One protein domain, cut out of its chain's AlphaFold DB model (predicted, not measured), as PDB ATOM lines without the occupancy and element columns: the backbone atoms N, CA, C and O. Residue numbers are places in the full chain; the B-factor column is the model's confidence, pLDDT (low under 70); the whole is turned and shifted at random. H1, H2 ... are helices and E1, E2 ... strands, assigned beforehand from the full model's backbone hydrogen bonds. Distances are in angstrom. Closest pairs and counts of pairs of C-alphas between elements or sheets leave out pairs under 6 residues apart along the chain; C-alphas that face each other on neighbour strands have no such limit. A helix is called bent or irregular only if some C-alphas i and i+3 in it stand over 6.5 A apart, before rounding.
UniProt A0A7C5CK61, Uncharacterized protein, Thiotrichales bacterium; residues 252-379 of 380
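Overview. This is residues 252 to 379 of the 380 residues of an uncharacterized protein of Thiotrichales bacterium (UniProt A0A7C5CK61). You are looking at an elongated, four-cornered bundle: helices H1 and H2 and the arm H5a run along its length, H1 has H2 and H5a as its neighbours, and the short helices H3 and H4, one after the other, fill the corner opposite H1. A small hairpin, E1 and E2, packs with E1 on H2, and beyond the bundle's end the bent helix H5 sticks out with residues 364 to 370 and goes on as H5b. The printed part has 128 residues with two named strands, an antiparallel sheet, and then five named helices: mostly helix. It is compact, with a radius of gyration of the C-alphas of 15.5 A, and spans 50 by 29 by 29 A.

Arrangement. Begin at E1, residues 255 to 258, and E2, residues 263 to 266, an antiparallel hairpin at 139 degrees; N 256 and O 265 are 3.0 A apart and N 265 and O 256 2.8 A, both within hydrogen-bond range. Next come H1, residues 267 to 286, and H2, residues 290 to 313, a helical hairpin that touches at a shallow tilt of 25 degrees, closest at C-alphas of Ala 284 and Ala 293, 4.9 A. The closest C-alphas of E1 and H2, those of Val 256 and Ser 310, are 5.4 A apart. H3, residues 318 to 325, touches residues 304 to 312 of H2 alone, closest at C-alphas of Arg 308 and Leu 325, 6.3 A. H4, residues 327 to 334, touches H2 with C-alphas of Gln 301 and Leu 330 closest, 6.7 A. H5, residues 345 to 378, was assigned as one helix by its hydrogen bonds but is bent, C-alphas 366 and 369 being 7.0 A apart; its arms H5a, 345 to 366, and H5b, 369 to 378, stand at a steep tilt of 40 degrees. H5a touches H1 at a shallow tilt of 18 degrees, opposite ways, closest at C-alphas of Leu 285 and Pro 345, 6.0 A. H5a and H4 form a helical hairpin, only just steep at 36 degrees, closest at C-alphas of Leu 333 and Val 355, 6.5 A. H5a and H3 touch, closest at C-alphas of Ile 324 and Thr 359, 5.6 A, while H2 and H5a are apart. Every O i to N i+4 pair is within hydrogen-bond range in H1, H4 and H5b; H2 has 16 of 20, H3 3 of 4, H5a 16 of 18.

Along the chain. Find C-alpha 255 at (12.072, 24.490, 25.915), where E1 begins. H1 runs 28.6 A, H2 36.4 A and H5a 31.0 A, with a kink of 27 degrees near residue 356. H5b ends at C-alpha 378, (-7.536, 28.002, 30.061).

Size, cuts and confidence. The farthest C-alphas, Lys 342 and Gly 379, are 51.8 A apart. The printed part has no cut and no long link. Its mean pLDDT is 91.4, and residue 343 is under 70.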
ATOM      1  N   GLY A 252       4.443  26.726  28.527       88.44
ATOM      2  CA  GLY A 252       4.666  25.434  29.184       88.44
ATOM      3  C   GLY A 252       5.265  24.385  28.239       88.44
ATOM      4  O   GLY A 252       5.955  23.458  28.673       88.44
ATOM      5  N   ARG A 253       5.066  24.561  26.926       88.12
ATOM      6  CA  ARG A 253       5.629  23.702  25.872       88.12
ATOM      7  C   ARG A 253       6.957  24.201  25.316       88.12
ATOM      8  O   ARG A 253       7.603  23.466  24.572       88.12
ATOM      9  N   VAL A 254       7.369  25.422  25.650       91.56
ATOM     10  CA  VAL A 254       8.632  25.983  25.171       91.56
ATOM     11  C   VAL A 254       9.778  25.420  26.009       91.56
ATOM     12  O   VAL A 254       9.728  25.391  27.243       91.56
ATOM     13  N   LYS A 255      10.822  24.962  25.320       94.56
ATOM     14  CA  LYS A 255      12.072  24.490  25.915       94.56
ATOM     15  C   LYS A 255      13.210  25.422  25.531       94.56
ATOM     16  O   LYS A 255      13.186  26.034  24.463       94.56
ATOM     17  N   VAL A 256      14.179  25.543  26.429       96.19
ATOM     18  CA  VAL A 256      15.412  26.301  26.211       96.19
ATOM     19  C   VAL A 256      16.568  25.324  26.355       96.19
ATOM     20  O   VAL A 256      16.649  24.628  27.361       96.19
ATOM     21  N   GLU A 257      17.440  25.254  25.355       96.25
ATOM     22  CA  GLU A 257      18.666  24.457  25.422       96.25
ATOM     23  C   GLU A 257      19.736  25.257  26.180       96.25
ATOM     24  O   GLU A 257      20.072  26.370  25.775       96.25
ATOM     25  N   ASP A 258      20.245  24.727  27.295       94.00
ATOM     26  CA  ASP A 258      21.385  25.319  28.003       94.00
ATOM     27  C   ASP A 258      22.671  24.924  27.272       94.00
ATOM     28  O   ASP A 258      23.033  23.752  27.214       94.00
ATOM     29  N   SER A 259      23.380  25.898  26.706       93.38
ATOM     30  CA  SER A 259      24.586  25.613  25.919       93.38
ATOM     31  C   SER A 259      25.771  25.052  26.727       93.38
ATOM     32  O   SER A 259      26.706  24.520  26.128       93.38
ATOM     33  N   GLU A 260      25.776  25.174  28.062       91.56
ATOM     34  CA  GLU A 260      26.842  24.627  28.911       91.56
ATOM     35  C   GLU A 260      26.626  23.138  29.190       91.56
ATOM     36  O   GLU A 260      27.590  22.371  29.212       91.56
ATOM     37  N   THR A 261      25.376  22.731  29.426       93.69
ATOM     38  CA  THR A 261      25.033  21.340  29.765       93.69
ATOM     39  C   THR A 261      24.511  20.543  28.572       93.69
ATOM     40  O   THR A 261      24.547  19.315  28.612       93.69
ATOM     41  N   LEU A 262      24.079  21.227  27.506       93.50
ATOM     42  CA  LEU A 262      23.347  20.686  26.354       93.50
ATOM     43  C   LEU A 262      22.009  20.034  26.743       93.50
ATOM     44  O   LEU A 262      21.494  19.174  26.028       93.50
ATOM     45  N   GLU A 263      21.453  20.418  27.894       95.00
ATOM     46  CA  GLU A 263      20.167  19.923  28.381       95.00
ATOM     47  C   GLU A 263      19.039  20.897  28.031       95.00
ATOM     48  O   GLU A 263      19.192  22.119  28.096       95.00
ATOM     49  N   GLU A 264      17.867  20.350  27.708       95.81
ATOM     50  CA  GLU A 264      16.646  21.140  27.579       95.81
ATOM     51  C   GLU A 264      16.044  21.418  28.958       95.81
ATOM     52  O   GLU A 264      15.672  20.501  29.694       95.81
ATOM     53  N   VAL A 265      15.869  22.695  29.287       95.69
ATOM     54  CA  VAL A 265      15.158  23.142  30.487       95.69
ATOM     55  C   VAL A 265      13.787  23.709  30.130       95.69
ATOM     56  O   VAL A 265      13.535  24.152  29.003       95.69
ATOM     57  N   ALA A 266      12.861  23.694  31.091       95.25
ATOM     58  CA  ALA A 266      11.580  24.364  30.913       95.25
ATOM     59  C   ALA A 266      11.781  25.883  30.786       95.25
ATOM     60  O   ALA A 266      12.658  26.460  31.432       95.25
ATOM     61  N   PHE A 267      10.943  26.544  29.983       93.88
ATOM     62  CA  PHE A 267      11.019  27.995  29.790       93.88
ATOM     63  C   PHE A 267      10.942  28.779  31.110       93.88
ATOM     64  O   PHE A 267      11.703  29.724  31.308       93.88
ATOM     65  N   HIS A 268      10.076  28.354  32.038       92.75
ATOM     66  CA  HIS A 268       9.990  28.921  33.388       92.75
ATOM     67  C   HIS A 268      11.347  28.891  34.112       92.75
ATOM     68  O   HIS A 268      11.812  29.922  34.595       92.75
ATOM     69  N   ASP A 269      12.017  27.739  34.119       95.56
ATOM     70  CA  ASP A 269      13.284  27.549  34.832       95.56
ATOM     71  C   ASP A 269      14.417  28.352  34.176       95.56
ATOM     72  O   ASP A 269      15.284  28.915  34.853       95.56
ATOM     73  N   ALA A 270      14.386  28.484  32.845       95.69
ATOM     74  CA  ALA A 270      15.290  29.370  32.119       95.69
ATOM     75  C   ALA A 270      15.090  30.844  32.522       95.69
ATOM     76  O   ALA A 270      16.071  31.555  32.777       95.69
ATOM     77  N   MET A 271      13.836  31.299  32.629       95.44
ATOM     78  CA  MET A 271      13.491  32.656  33.069       95.44
ATOM     79  C   MET A 271      13.863  32.910  34.537       95.44
ATOM     80  O   MET A 271      14.384  33.983  34.862       95.44
ATOM     81  N   GLU A 272      13.680  31.926  35.420       96.00
ATOM     82  CA  GLU A 272      14.159  31.989  36.803       96.00
ATOM     83  C   GLU A 272      15.690  32.117  36.844       96.00
ATOM     84  O   GLU A 272      16.236  33.014  37.496       96.00
ATOM     85  N   GLY A 273      16.401  31.299  36.064       96.00
ATOM     86  CA  GLY A 273      17.856  31.364  35.938       96.00
ATOM     87  C   GLY A 273      18.367  32.718  35.424       96.00
ATOM     88  O   GLY A 273      19.400  33.213  35.895       96.00
ATOM     89  N   LEU A 274      17.645  33.345  34.489       96.00
ATOM     90  CA  LEU A 274      17.916  34.706  34.013       96.00
ATOM     91  C   LEU A 274      17.752  35.738  35.131       96.00
ATOM     92  O   LEU A 274      18.659  36.543  35.353       96.00
ATOM     93  N   SER A 275      16.642  35.677  35.870       96.06
ATOM     94  CA  SER A 275      16.382  36.556  37.017       96.06
ATOM     95  C   SER A 275      17.475  36.436  38.084       96.06
ATOM     96  O   SER A 275      18.002  37.445  38.561       96.06
ATOM     97  N   ILE A 276      17.893  35.211  38.415       97.19
ATOM     98  CA  ILE A 276      18.980  34.959  39.370       97.19
ATOM     99  C   ILE A 276      20.295  35.571  38.873       97.19
ATOM    100  O   ILE A 276      21.003  36.218  39.645       97.19
ATOM    101  N   SER A 277      20.633  35.395  37.593       96.94
ATOM    102  CA  SER A 277      21.889  35.903  37.020       96.94
ATOM    103  C   SER A 277      21.918  37.435  36.983       96.94
ATOM    104  O   SER A 277      22.917  38.041  37.375       96.94
ATOM    105  N   LEU A 278      20.798  38.067  36.615       97.00
ATOM    106  CA  LEU A 278      20.630  39.521  36.651       97.00
ATOM    107  C   LEU A 278      20.783  40.079  38.072       97.00
ATOM    108  O   LEU A 278      21.535  41.030  38.284       97.00
ATOM    109  N   ASN A 279      20.121  39.466  39.056       97.50
ATOM    110  CA  ASN A 279      20.206  39.904  40.449       97.50
ATOM    111  C   ASN A 279      21.604  39.693  41.042       97.50
ATOM    112  O   ASN A 279      22.105  40.563  41.752       97.50
ATOM    113  N   ARG A 280      22.277  38.581  40.718       98.06
ATOM    114  CA  ARG A 280      23.673  38.349  41.126       98.06
ATOM    115  C   ARG A 280      24.605  39.415  40.569       98.06
ATOM    116  O   ARG A 280      25.442  39.920  41.314       98.06
ATOM    117  N   LEU A 281      24.432  39.785  39.299       97.31
ATOM    118  CA  LEU A 281      25.190  40.872  38.691       97.31
ATOM    119  C   LEU A 281      24.910  42.189  39.420       97.31
ATOM    120  O   LEU A 281      25.848  42.823  39.889       97.31
ATOM    121  N   PHE A 282      23.641  42.561  39.597       96.50
ATOM    122  CA  PHE A 282      23.256  43.778  40.316       96.50
ATOM    123  C   PHE A 282      23.886  43.863  41.717       96.50
ATOM    124  O   PHE A 282      24.496  44.878  42.060       96.50
ATOM    125  N   ILE A 283      23.788  42.791  42.511       96.12
ATOM    126  CA  ILE A 283      24.365  42.715  43.859       96.12
ATOM    127  C   ILE A 283      25.888  42.871  43.799       96.12
ATOM    128  O   ILE A 283      26.447  43.683  44.531       96.12
ATOM    129  N   ALA A 284      26.567  42.151  42.901       95.75
ATOM    130  CA  ALA A 284      28.019  42.221  42.773       95.75
ATOM    131  C   ALA A 284      28.512  43.616  42.347       95.75
ATOM    132  O   ALA A 284      29.499  44.104  42.898       95.75
ATOM    133  N   LEU A 285      27.807  44.280  41.421       94.19
ATOM    134  CA  LEU A 285      28.099  45.661  41.020       94.19
ATOM    135  C   LEU A 285      27.945  46.624  42.199       94.19
ATOM    136  O   LEU A 285      28.829  47.443  42.448       94.19
ATOM    137  N   ARG A 286      26.828  46.519  42.929       93.31
ATOM    138  CA  ARG A 286      26.519  47.380  44.076       93.31
ATOM    139  C   ARG A 286      27.538  47.217  45.201       93.31
ATOM    140  O   ARG A 286      27.949  48.210  45.793       93.31
ATOM    141  N   ASP A 287      27.959  45.985  45.456       93.25
ATOM    142  CA  ASP A 287      28.852  45.639  46.559       93.25
ATOM    143  C   ASP A 287      30.344  45.734  46.164       93.25
ATOM    144  O   ASP A 287      31.221  45.378  46.951       93.25
ATOM    145  N   GLY A 288      30.660  46.196  44.945       90.88
ATOM    146  CA  GLY A 288      32.038  46.400  44.482       90.88
ATOM    147  C   GLY A 288      32.824  45.108  44.221       90.88
ATOM    148  O   GLY A 288      34.054  45.116  44.238       90.88
ATOM    149  N   ARG A 289      32.142  43.984  43.982       92.75
ATOM    150  CA  ARG A 289      32.749  42.659  43.784       92.75
ATOM    151  C   ARG A 289      33.001  42.377  42.301       92.75
ATOM    152  O   ARG A 289      32.228  41.659  41.672       92.75
ATOM    153  N   ALA A 290      34.088  42.923  41.755       91.00
ATOM    154  CA  ALA A 290      34.393  42.876  40.319       91.00
ATOM    155  C   ALA A 290      34.431  41.453  39.725       91.00
ATOM    156  O   ALA A 290      33.755  41.193  38.736       91.00
ATOM    157  N   GLU A 291      35.142  40.505  40.347       93.19
ATOM    158  CA  GLU A 291      35.219  39.120  39.846       93.19
ATOM    159  C   GLU A 291      33.842  38.440  39.806       93.19
ATOM    160  O   GLU A 291      33.459  37.840  38.802       93.19
ATOM    161  N   ALA A 292      33.054  38.596  40.874       95.50
ATOM    162  CA  ALA A 292      31.697  38.061  40.935       95.50
ATOM    163  C   ALA A 292      30.771  38.723  39.901       95.50
ATOM    164  O   ALA A 292      29.913  38.048  39.330       95.50
ATOM    165  N   ALA A 293      30.952  40.020  39.633       95.06
ATOM    166  CA  ALA A 293      30.212  40.735  38.600       95.06
ATOM    167  C   ALA A 293      30.567  40.222  37.197       95.06
ATOM    168  O   ALA A 293      29.666  40.001  36.392       95.06
ATOM    169  N   THR A 294      31.846  39.964  36.912       95.06
ATOM    170  CA  THR A 294      32.285  39.372  35.639       95.06
ATOM    171  C   THR A 294      31.619  38.023  35.392       95.06
ATOM    172  O   THR A 294      30.974  37.854  34.356       95.06
ATOM    173  N   LEU A 295      31.679  37.117  36.373       96.19
ATOM    174  CA  LEU A 295      31.067  35.788  36.275       96.19
ATOM    175  C   LEU A 295      29.541  35.865  36.112       96.19
ATOM    176  O   LEU A 295      28.960  35.181  35.271       96.19
ATOM    177  N   ALA A 296      28.871  36.722  36.890       96.88
ATOM    178  CA  ALA A 296      27.421  36.886  36.797       96.88
ATOM    179  C   ALA A 296      26.985  37.488  35.451       96.88
ATOM    180  O   ALA A 296      25.969  37.070  34.895       96.88
ATOM    181  N   ARG A 297      27.758  38.435  34.902       96.81
ATOM    182  CA  ARG A 297      27.533  39.005  33.566       96.81
ATOM    183  C   ARG A 297      27.690  37.948  32.481       96.81
ATOM    184  O   ARG A 297      26.847  37.891  31.594       96.81
ATOM    185  N   GLU A 298      28.736  37.130  32.541       95.81
ATOM    186  CA  GLU A 298      28.967  36.052  31.572       95.81
ATOM    187  C   GLU A 298      27.824  35.043  31.593       95.81
ATOM    188  O   GLU A 298      27.255  34.751  30.542       95.81
ATOM    189  N   LYS A 299      27.386  34.618  32.785       96.75
ATOM    190  CA  LYS A 299      26.238  33.714  32.907       96.75
ATOM    191  C   LYS A 299      24.934  34.352  32.421       96.75
ATOM    192  O   LYS A 299      24.138  33.679  31.775       96.75
ATOM    193  N   LEU A 300      24.707  35.643  32.687       96.75
ATOM    194  CA  LEU A 300      23.545  36.367  32.159       96.75
ATOM    195  C   LEU A 300      23.587  36.451  30.626       96.75
ATOM    196  O   LEU A 300      22.579  36.191  29.978       96.75
ATOM    197  N   GLN A 301      24.743  36.787  30.051       95.56
ATOM    198  CA  GLN A 301      24.931  36.861  28.603       95.56
ATOM    199  C   GLN A 301      24.677  35.499  27.948       95.56
ATOM    200  O   GLN A 301      23.982  35.439  26.935       95.56
ATOM    201  N   GLN A 302      25.192  34.422  28.549       95.12
ATOM    202  CA  GLN A 302      24.965  33.062  28.077       95.12
ATOM    203  C   GLN A 302      23.477  32.711  28.088       95.12
ATOM    204  O   GLN A 302      22.912  32.396  27.050       95.12
ATOM    205  N   ARG A 303      22.800  32.888  29.227       95.81
ATOM    206  CA  ARG A 303      21.369  32.578  29.346       95.81
ATOM    207  C   ARG A 303      20.487  33.408  28.409       95.81
ATOM    208  O   ARG A 303      19.468  32.913  27.942       95.81
ATOM    209  N   LEU A 304      20.851  34.664  28.125       95.12
ATOM    210  CA  LEU A 304      20.151  35.479  27.122       95.12
ATOM    211  C   LEU A 304      20.345  34.911  25.706       95.12
ATOM    212  O   LEU A 304      19.414  34.946  24.904       95.12
ATOM    213  N   SER A 305      21.533  34.379  25.410       93.25
ATOM    214  CA  SER A 305      21.830  33.694  24.147       93.25
ATOM    215  C   SER A 305      21.088  32.360  24.021       93.25
ATOM    216  O   SER A 305      20.559  32.065  22.952       93.25
ATOM    217  N   ASP A 306      20.996  31.586  25.100       94.12
ATOM    218  CA  ASP A 306      20.239  30.329  25.144       94.12
ATOM    219  C   ASP A 306      18.741  30.601  24.927       94.12
ATOM    220  O   ASP A 306      18.102  30.022  24.045       94.12
ATOM    221  N   LEU A 307      18.188  31.587  25.652       94.00
ATOM    222  CA  LEU A 307      16.790  32.007  25.513       94.00
ATOM    223  C   LEU A 307      16.466  32.429  24.076       94.00
ATOM    224  O   LEU A 307      15.417  32.066  23.544       94.00
ATOM    225  N   ARG A 308      17.370  33.168  23.429       92.75
ATOM    226  CA  ARG A 308      17.225  33.599  22.034       92.75
ATOM    227  C   ARG A 308      17.014  32.419  21.075       92.75
ATOM    228  O   ARG A 308      16.247  32.565  20.125       92.75
ATOM    229  N   GLY A 309      17.640  31.265  21.323       88.50
ATOM    230  CA  GLY A 309      17.439  30.049  20.526       88.50
ATOM    231  C   GLY A 309      15.995  29.538  20.572       88.50
ATOM    232  O   GLY A 309      15.443  29.139  19.547       88.50
ATOM    233  N   SER A 310      15.337  29.655  21.730       91.25
ATOM    234  CA  SER A 310      13.943  29.221  21.912       91.25
ATOM    235  C   SER A 310      12.917  30.096  21.179       91.25
ATOM    236  O   SER A 310      11.818  29.637  20.862       91.25
ATOM    237  N   CYS A 311      13.268  31.343  20.838       90.81
ATOM    238  CA  CYS A 311      12.353  32.264  20.162       90.81
ATOM    239  C   CYS A 311      11.921  31.763  18.773       90.81
ATOM    240  O   CYS A 311      10.810  32.070  18.337       90.81
ATOM    241  N   GLY A 312      12.757  30.963  18.099       84.31
ATOM    242  CA  GLY A 312      12.459  30.398  16.778       84.31
ATOM    243  C   GLY A 312      11.258  29.445  16.761       84.31
ATOM    244  O   GLY A 312      10.655  29.244  15.711       84.31
ATOM    245  N   GLY A 313      10.853  28.908  17.919       82.00
ATOM    246  CA  GLY A 313       9.637  28.096  18.026       82.00
ATOM    247  C   GLY A 313       8.342  28.893  17.819       82.00
ATOM    248  O   GLY A 313       7.314  28.308  17.492       82.00
ATOM    249  N   CYS A 314       8.385  30.219  17.997       84.62
ATOM    250  CA  CYS A 314       7.225  31.108  17.855       84.62
ATOM    251  C   CYS A 314       7.415  32.195  16.785       84.62
ATOM    252  O   CYS A 314       6.432  32.671  16.217       84.62
ATOM    253  N   HIS A 315       8.654  32.603  16.505       87.75
ATOM    254  CA  HIS A 315       8.976  33.648  15.539       87.75
ATOM    255  C   HIS A 315       9.613  33.057  14.282       87.75
ATOM    256  O   HIS A 315      10.732  32.557  14.321       87.75
ATOM    257  N   GLU A 316       8.925  33.193  13.144       82.62
ATOM    258  CA  GLU A 316       9.456  32.796  11.830       82.62
ATOM    259  C   GLU A 316      10.573  33.749  11.349       82.62
ATOM    260  O   GLU A 316      11.459  33.347  10.596       82.62
ATOM    261  N   ASN A 317      10.563  35.012  11.800       85.31
ATOM    262  CA  ASN A 317      11.545  36.024  11.415       85.31
ATOM    263  C   ASN A 317      12.565  36.293  12.534       85.31
ATOM    264  O   ASN A 317      12.230  36.833  13.592       85.31
ATOM    265  N   ALA A 318      13.836  35.999  12.252       84.88
ATOM    266  CA  ALA A 318      14.948  36.255  13.160       84.88
ATOM    267  C   ALA A 318      15.152  37.749  13.482       84.88
ATOM    268  O   ALA A 318      15.616  38.068  14.576       84.88
ATOM    269  N   SER A 319      14.769  38.674  12.591       86.50
ATOM    270  CA  SER A 319      14.974  40.112  12.822       86.50
ATOM    271  C   SER A 319      14.186  40.626  14.031       86.50
ATOM    272  O   SER A 319      14.690  41.451  14.784       86.50
ATOM    273  N   THR A 320      12.984  40.091  14.274       85.38
ATOM    274  CA  THR A 320      12.168  40.443  15.446       85.38
ATOM    275  C   THR A 320      12.854  40.036  16.749       85.38
ATOM    276  O   THR A 320      12.799  40.759  17.741       85.38
ATOM    277  N   VAL A 321      13.543  38.892  16.742       89.56
ATOM    278  CA  VAL A 321      14.324  38.429  17.893       89.56
ATOM    279  C   VAL A 321      15.577  39.296  18.070       89.56
ATOM    280  O   VAL A 321      15.929  39.645  19.196       89.56
ATOM    281  N   ASP A 322      16.223  39.710  16.976       89.62
ATOM    282  CA  ASP A 322      17.419  40.567  16.987       89.62
ATOM    283  C   ASP A 322      17.181  41.960  17.564       89.62
ATOM    284  O   ASP A 322      18.072  42.533  18.190       89.62
ATOM    285  N   GLU A 323      15.980  42.503  17.409       87.06
ATOM    286  CA  GLU A 323      15.633  43.809  17.972       87.06
ATOM    287  C   GLU A 323      15.609  43.825  19.509       87.06
ATOM    288  O   GLU A 323      15.734  44.898  20.108       87.06
ATOM    289  N   ILE A 324      15.449  42.662  20.153       87.88
ATOM    290  CA  ILE A 324      15.331  42.541  21.617       87.88
ATOM    291  C   ILE A 324      16.516  41.781  22.224       87.88
ATOM    292  O   ILE A 324      17.040  42.181  23.257       87.88
ATOM    293  N   LEU A 325      16.960  40.698  21.587       90.56
ATOM    294  CA  LEU A 325      18.039  39.818  22.054       90.56
ATOM    295  C   LEU A 325      19.218  39.785  21.071       90.56
ATOM    296  O   LEU A 325      19.966  38.808  21.008       90.56
ATOM    297  N   GLY A 326      19.364  40.811  20.234       87.88
ATOM    298  CA  GLY A 326      20.450  40.904  19.264       87.88
ATOM    299  C   GLY A 326      21.753  41.447  19.829       87.88
ATOM    300  O   GLY A 326      21.892  41.807  21.001       87.88
ATOM    301  N   ARG A 327      22.728  41.553  18.922       88.88
ATOM    302  CA  ARG A 327      24.081  42.032  19.212       88.88
ATOM    303  C   ARG A 327      24.121  43.365  19.981       88.88
ATOM    304  O   ARG A 327      24.876  43.413  20.948       88.88
ATOM    305  N   PRO A 328      23.322  44.404  19.652       90.00
ATOM    306  CA  PRO A 328      23.404  45.683  20.363       90.00
ATOM    307  C   PRO A 328      23.134  45.569  21.870       90.00
ATOM    308  O   PRO A 328      23.793  46.229  22.670       90.00
ATOM    309  N   VAL A 329      22.192  44.710  22.270       89.50
ATOM    310  CA  VAL A 329      21.859  44.480  23.683       89.50
ATOM    311  C   VAL A 329      22.984  43.722  24.387       89.50
ATOM    312  O   VAL A 329      23.410  44.114  25.476       89.50
ATOM    313  N   LEU A 330      23.525  42.685  23.743       90.25
ATOM    314  CA  LEU A 330      24.646  41.914  24.287       90.25
ATOM    315  C   LEU A 330      25.912  42.777  24.428       90.25
ATOM    316  O   LEU A 330      26.591  42.709  25.449       90.25
ATOM    317  N   GLU A 331      26.201  43.650  23.461       91.19
ATOM    318  CA  GLU A 331      27.307  44.615  23.533       91.19
ATOM    319  C   GLU A 331      27.115  45.631  24.669       91.19
ATOM    320  O   GLU A 331      28.067  45.944  25.387       91.19
ATOM    321  N   LYS A 332      25.888  46.125  24.894       92.12
ATOM    322  CA  LYS A 332      25.588  46.991  26.048       92.12
ATOM    323  C   LYS A 332      25.832  46.267  27.371       92.12
ATOM    324  O   LYS A 332      26.434  46.856  28.271       92.12
ATOM    325  N   LEU A 333      25.440  44.995  27.479       94.06
ATOM    326  CA  LEU A 333      25.699  44.174  28.664       94.06
ATOM    327  C   LEU A 333      27.206  43.970  28.906       94.06
ATOM    328  O   LEU A 333      27.664  44.031  30.049       94.06
ATOM    329  N   GLN A 334      28.004  43.796  27.848       92.25
ATOM    330  CA  GLN A 334      29.464  43.686  27.959       92.25
ATOM    331  C   GLN A 334      30.119  44.939  28.556       92.25
ATOM    332  O   GLN A 334      31.136  44.836  29.240       92.25
ATOM    333  N   GLN A 335      29.516  46.112  28.362       91.19
ATOM    334  CA  GLN A 335      30.047  47.383  28.856       91.19
ATOM    335  C   GLN A 335      29.764  47.638  30.344       91.19
ATOM    336  O   GLN A 335      30.293  48.600  30.892       91.19
ATOM    337  N   VAL A 336      28.970  46.797  31.015       91.56
ATOM    338  CA  VAL A 336      28.594  46.994  32.425       91.56
ATOM    339  C   VAL A 336      29.798  46.857  33.365       91.56
ATOM    340  O   VAL A 336      30.024  47.727  34.202       91.56
ATOM    341  N   VAL A 337      30.601  45.799  33.216       85.56
ATOM    342  CA  VAL A 337      31.732  45.510  34.122       85.56
ATOM    343  C   VAL A 337      32.892  46.509  33.970       85.56
ATOM    344  O   VAL A 337      33.327  47.034  34.993       85.56
ATOM    345  N   PRO A 338      33.341  46.898  32.757       87.62
ATOM    346  CA  PRO A 338      34.403  47.902  32.595       87.62
ATOM    347  C   PRO A 338      34.100  49.282  33.211       87.62
ATOM    348  O   PRO A 338      35.001  50.097  33.412       87.62
ATOM    349  N   LEU A 339      32.831  49.595  33.501       86.81
ATOM    350  CA  LEU A 339      32.452  50.828  34.205       86.81
ATOM    351  C   LEU A 339      32.785  50.781  35.707       86.81
ATOM    352  O   LEU A 339      32.861  51.840  36.341       86.81
ATOM    353  N   MET A 340      33.019  49.591  36.273       80.00
ATOM    354  CA  MET A 340      33.474  49.423  37.655       80.00
ATOM    355  C   MET A 340      34.943  49.803  37.833       80.00
ATOM    356  O   MET A 340      35.261  50.459  38.820       80.00
ATOM    357  N   ASP A 341      35.804  49.490  36.859       75.50
ATOM    358  CA  ASP A 341      37.248  49.791  36.903       75.50
ATOM    359  C   ASP A 341      37.532  51.297  37.014       75.50
ATOM    360  O   ASP A 341      38.581  51.731  37.485       75.50
ATOM    361  N   LYS A 342      36.555  52.123  36.626       72.69
ATOM    362  CA  LYS A 342      36.592  53.585  36.760       72.69
ATOM    363  C   LYS A 342      36.176  54.078  38.154       72.69
ATOM    364  O   LYS A 342      35.942  55.274  38.312       72.69
ATOM    365  N   ASN A 343      36.043  53.188  39.142       66.06
ATOM    366  CA  ASN A 343      35.475  53.458  40.469       66.06
ATOM    367  C   ASN A 343      34.084  54.113  40.405       66.06
ATOM    368  O   ASN A 343      33.730  54.949  41.237       66.06
ATOM    369  N   THR A 344      33.265  53.729  39.416       78.62
ATOM    370  CA  THR A 344      31.896  54.246  39.255       78.62
ATOM    371  C   THR A 344      30.824  53.146  39.279       78.62
ATOM    372  O   THR A 344      30.131  52.967  38.274       78.62
ATOM    373  N   PRO A 345      30.604  52.444  40.415       84.12
ATOM    374  CA  PRO A 345      29.549  51.427  40.546       84.12
ATOM    375  C   PRO A 345      28.169  51.924  40.106       84.12
ATOM    376  O   PRO A 345      27.423  51.211  39.443       84.12
ATOM    377  N   ARG A 346      27.863  53.196  40.388       89.69
ATOM    378  CA  ARG A 346      26.623  53.849  39.954       89.69
ATOM    379  C   ARG A 346      26.420  53.797  38.436       89.69
ATOM    380  O   ARG A 346      25.333  53.451  37.999       89.69
ATOM    381  N   LYS A 347      27.455  54.085  37.640       92.00
ATOM    382  CA  LYS A 347      27.353  54.062  36.171       92.00
ATOM    383  C   LYS A 347      27.153  52.644  35.640       92.00
ATOM    384  O   LYS A 347      26.418  52.454  34.678       92.00
ATOM    385  N   ALA A 348      27.788  51.654  36.269       92.62
ATOM    386  CA  ALA A 348      27.570  50.249  35.933       92.62
ATOM    387  C   ALA A 348      26.116  49.825  36.218       92.62
ATOM    388  O   ALA A 348      25.494  49.172  35.385       92.62
ATOM    389  N   LEU A 349      25.557  50.249  37.357       93.88
ATOM    390  CA  LEU A 349      24.159  49.990  37.722       93.88
ATOM    391  C   LEU A 349      23.165  50.710  36.800       93.88
ATOM    392  O   LEU A 349      22.191  50.094  36.377       93.88
ATOM    393  N   GLU A 350      23.418  51.974  36.449       93.50
ATOM    394  CA  GLU A 350      22.617  52.726  35.469       93.50
ATOM    395  C   GLU A 350      22.602  51.996  34.116       93.50
ATOM    396  O   GLU A 350      21.533  51.722  33.571       93.50
ATOM    397  N   ARG A 351      23.774  51.563  33.631       94.19
ATOM    398  CA  ARG A 351      23.906  50.793  32.385       94.19
ATOM    399  C   ARG A 351      23.192  49.443  32.438       94.19
ATOM    400  O   ARG A 351      22.574  49.041  31.457       94.19
ATOM    401  N   LEU A 352      23.265  48.739  33.568       95.44
ATOM    402  CA  LEU A 352      22.522  47.493  33.759       95.44
ATOM    403  C   LEU A 352      21.005  47.737  33.737       95.44
ATOM    404  O   LEU A 352      20.269  46.947  33.149       95.44
ATOM    405  N   GLY A 353      20.547  48.839  34.337       94.62
ATOM    406  CA  GLY A 353      19.150  49.266  34.300       94.62
ATOM    407  C   GLY A 353      18.651  49.528  32.877       94.62
ATOM    408  O   GLY A 353      17.577  49.052  32.517       94.62
ATOM    409  N   GLU A 354      19.450  50.201  32.043       93.25
ATOM    410  CA  GLU A 354      19.144  50.396  30.616       93.25
ATOM    411  C   GLU A 354      18.953  49.055  29.893       93.25
ATOM    412  O   GLU A 354      17.942  48.859  29.219       93.25
ATOM    413  N   VAL A 355      19.875  48.103  30.083       93.25
ATOM    414  CA  VAL A 355      19.779  46.758  29.484       93.25
ATOM    415  C   VAL A 355      18.514  46.033  29.954       93.25
ATOM    416  O   VAL A 355      17.812  45.431  29.140       93.25
ATOM    417  N   ALA A 356      18.188  46.111  31.247       93.12
ATOM    418  CA  ALA A 356      16.996  45.480  31.807       93.12
ATOM    419  C   ALA A 356      15.698  46.075  31.231       93.12
ATOM    420  O   ALA A 356      14.768  45.333  30.912       93.12
ATOM    421  N   VAL A 357      15.630  47.395  31.043       91.06
ATOM    422  CA  VAL A 357      14.472  48.043  30.412       91.06
ATOM    423  C   VAL A 357      14.380  47.658  28.937       91.06
ATOM    424  O   VAL A 357      13.328  47.209  28.492       91.06
ATOM    425  N   GLU A 358      15.464  47.761  28.175       89.31
ATOM    426  CA  GLU A 358      15.445  47.458  26.739       89.31
ATOM    427  C   GLU A 358      15.169  45.980  26.429       89.31
ATOM    428  O   GLU A 358      14.638  45.671  25.364       89.31
ATOM    429  N   THR A 359      15.478  45.076  27.361       90.88
ATOM    430  CA  THR A 359      15.338  43.628  27.152       90.88
ATOM    431  C   THR A 359      14.147  43.060  27.916       90.88
ATOM    432  O   THR A 359      13.153  42.634  27.325       90.88
ATOM    433  N   CYS A 360      14.214  43.075  29.250       91.94
ATOM    434  CA  CYS A 360      13.253  42.389  30.109       91.94
ATOM    435  C   CYS A 360      11.869  43.035  30.028       91.94
ATOM    436  O   CYS A 360      10.874  42.324  29.908       91.94
ATOM    437  N   SER A 361      11.790  44.373  30.043       91.69
ATOM    438  CA  SER A 361      10.486  45.052  29.997       91.69
ATOM    439  C   SER A 361       9.756  44.813  28.671       91.69
ATOM    440  O   SER A 361       8.544  44.591  28.674       91.69
ATOM    441  N   ARG A 362      10.488  44.771  27.548       90.62
ATOM    442  CA  ARG A 362       9.921  44.507  26.217       90.62
ATOM    443  C   ARG A 362       9.404  43.075  26.122       90.62
ATOM    444  O   ARG A 362       8.240  42.888  25.783       90.62
ATOM    445  N   CYS A 363      10.209  42.082  26.511       90.38
ATOM    446  CA  CYS A 363       9.768  40.685  26.545       90.38
ATOM    447  C   CYS A 363       8.554  40.484  27.458       90.38
ATOM    448  O   CYS A 363       7.592  39.841  27.055       90.38
ATOM    449  N   HIS A 364       8.560  41.041  28.672       92.56
ATOM    450  CA  HIS A 364       7.447  40.859  29.604       92.56
ATOM    451  C   HIS A 364       6.164  41.543  29.120       92.56
ATOM    452  O   HIS A 364       5.096  40.946  29.200       92.56
ATOM    453  N   SER A 365       6.261  42.747  28.552       89.12
ATOM    454  CA  SER A 365       5.084  43.457  28.035       89.12
ATOM    455  C   SER A 365       4.444  42.737  26.846       89.12
ATOM    456  O   SER A 365       3.232  42.811  26.663       89.12
ATOM    457  N   LEU A 366       5.251  42.042  26.037       89.56
ATOM    458  CA  LEU A 366       4.783  41.330  24.846       89.56
ATOM    459  C   LEU A 366       4.338  39.893  25.134       89.56
ATOM    460  O   LEU A 366       3.377  39.431  24.527       89.56
ATOM    461  N   HIS A 367       5.020  39.187  26.038       91.81
ATOM    462  CA  HIS A 367       4.821  37.750  26.238       91.81
ATOM    463  C   HIS A 367       4.183  37.400  27.577       91.81
ATOM    464  O   HIS A 367       3.292  36.561  27.614       91.81
ATOM    465  N   ARG A 368       4.605  38.044  28.671       91.19
ATOM    466  CA  ARG A 368       4.200  37.633  30.021       91.19
ATOM    467  C   ARG A 368       2.725  37.913  30.277       91.19
ATOM    468  O   ARG A 368       1.995  36.997  30.620       91.19
ATOM    469  N   THR A 369       2.274  39.150  30.065       90.00
ATOM    470  CA  THR A 369       0.872  39.510  30.337       90.00
ATOM    471  C   THR A 369      -0.117  38.687  29.504       90.00
ATOM    472  O   THR A 369      -1.083  38.181  30.076       90.00
ATOM    473  N   PRO A 370       0.089  38.482  28.187       91.56
ATOM    474  CA  PRO A 370      -0.805  37.620  27.421       91.56
ATOM    475  C   PRO A 370      -0.729  36.143  27.832       91.56
ATOM    476  O   PRO A 370      -1.732  35.448  27.681       91.56
ATOM    477  N   ALA A 371       0.426  35.660  28.313       91.75
ATOM    478  CA  ALA A 371       0.615  34.273  28.748       91.75
ATOM    479  C   ALA A 371      -0.074  33.989  30.083       91.75
ATOM    480  O   ALA A 371      -0.881  33.073  30.152       91.75
ATOM    481  N   GLU A 372       0.143  34.833  31.093       91.12
ATOM    482  CA  GLU A 372      -0.540  34.722  32.391       91.12
ATOM    483  C   GLU A 372      -2.065  34.809  32.214       91.12
ATOM    484  O   GLU A 372      -2.831  34.085  32.843       91.12
ATOM    485  N   LEU A 373      -2.529  35.668  31.299       92.19
ATOM    486  CA  LEU A 373      -3.944  35.733  30.952       92.19
ATOM    487  C   LEU A 373      -4.433  34.456  30.263       92.19
ATOM    488  O   LEU A 373      -5.552  34.021  30.513       92.19
ATOM    489  N   ARG A 374      -3.634  33.873  29.366       93.38
ATOM    490  CA  ARG A 374      -3.976  32.604  28.722       93.38
ATOM    491  C   ARG A 374      -4.159  31.514  29.778       93.38
ATOM    492  O   ARG A 374      -5.197  30.869  29.730       93.38
ATOM    493  N   GLU A 375      -3.212  31.364  30.703       91.38
ATOM    494  CA  GLU A 375      -3.251  30.393  31.811       91.38
ATOM    495  C   GLU A 375      -4.519  30.573  32.663       91.38
ATOM    496  O   GLU A 375      -5.300  29.638  32.844       91.38
ATOM    497  N   LEU A 376      -4.814  31.816  33.068       91.56
ATOM    498  CA  LEU A 376      -6.037  32.150  33.808       91.56
ATOM    499  C   LEU A 376      -7.313  31.716  33.060       91.56
ATOM    500  O   LEU A 376      -8.261  31.231  33.674       91.56
ATOM    501  N   LEU A 377      -7.360  31.925  31.741       91.50
ATOM    502  CA  LEU A 377      -8.540  31.637  30.919       91.50
ATOM    503  C   LEU A 377      -8.648  30.162  30.507       91.50
ATOM    504  O   LEU A 377      -9.763  29.700  30.258       91.50
ATOM    505  N   SER A 378      -7.533  29.435  30.381       87.75
ATOM    506  CA  SER A 378      -7.536  28.002  30.061       87.75
ATOM    507  C   SER A 378      -7.804  27.129  31.286       87.75
ATOM    508  O   SER A 378      -8.248  25.993  31.118       87.75
ATOM    509  N   GLY A 379      -7.609  27.666  32.495       79.62
ATOM    510  CA  GLY A 379      -7.730  26.910  33.741       79.62
ATOM    511  C   GLY A 379      -6.603  25.891  33.923       79.62
ATOM    512  O   GLY A 379      -6.813  24.882  34.599       79.62
TER     513      GLY A 379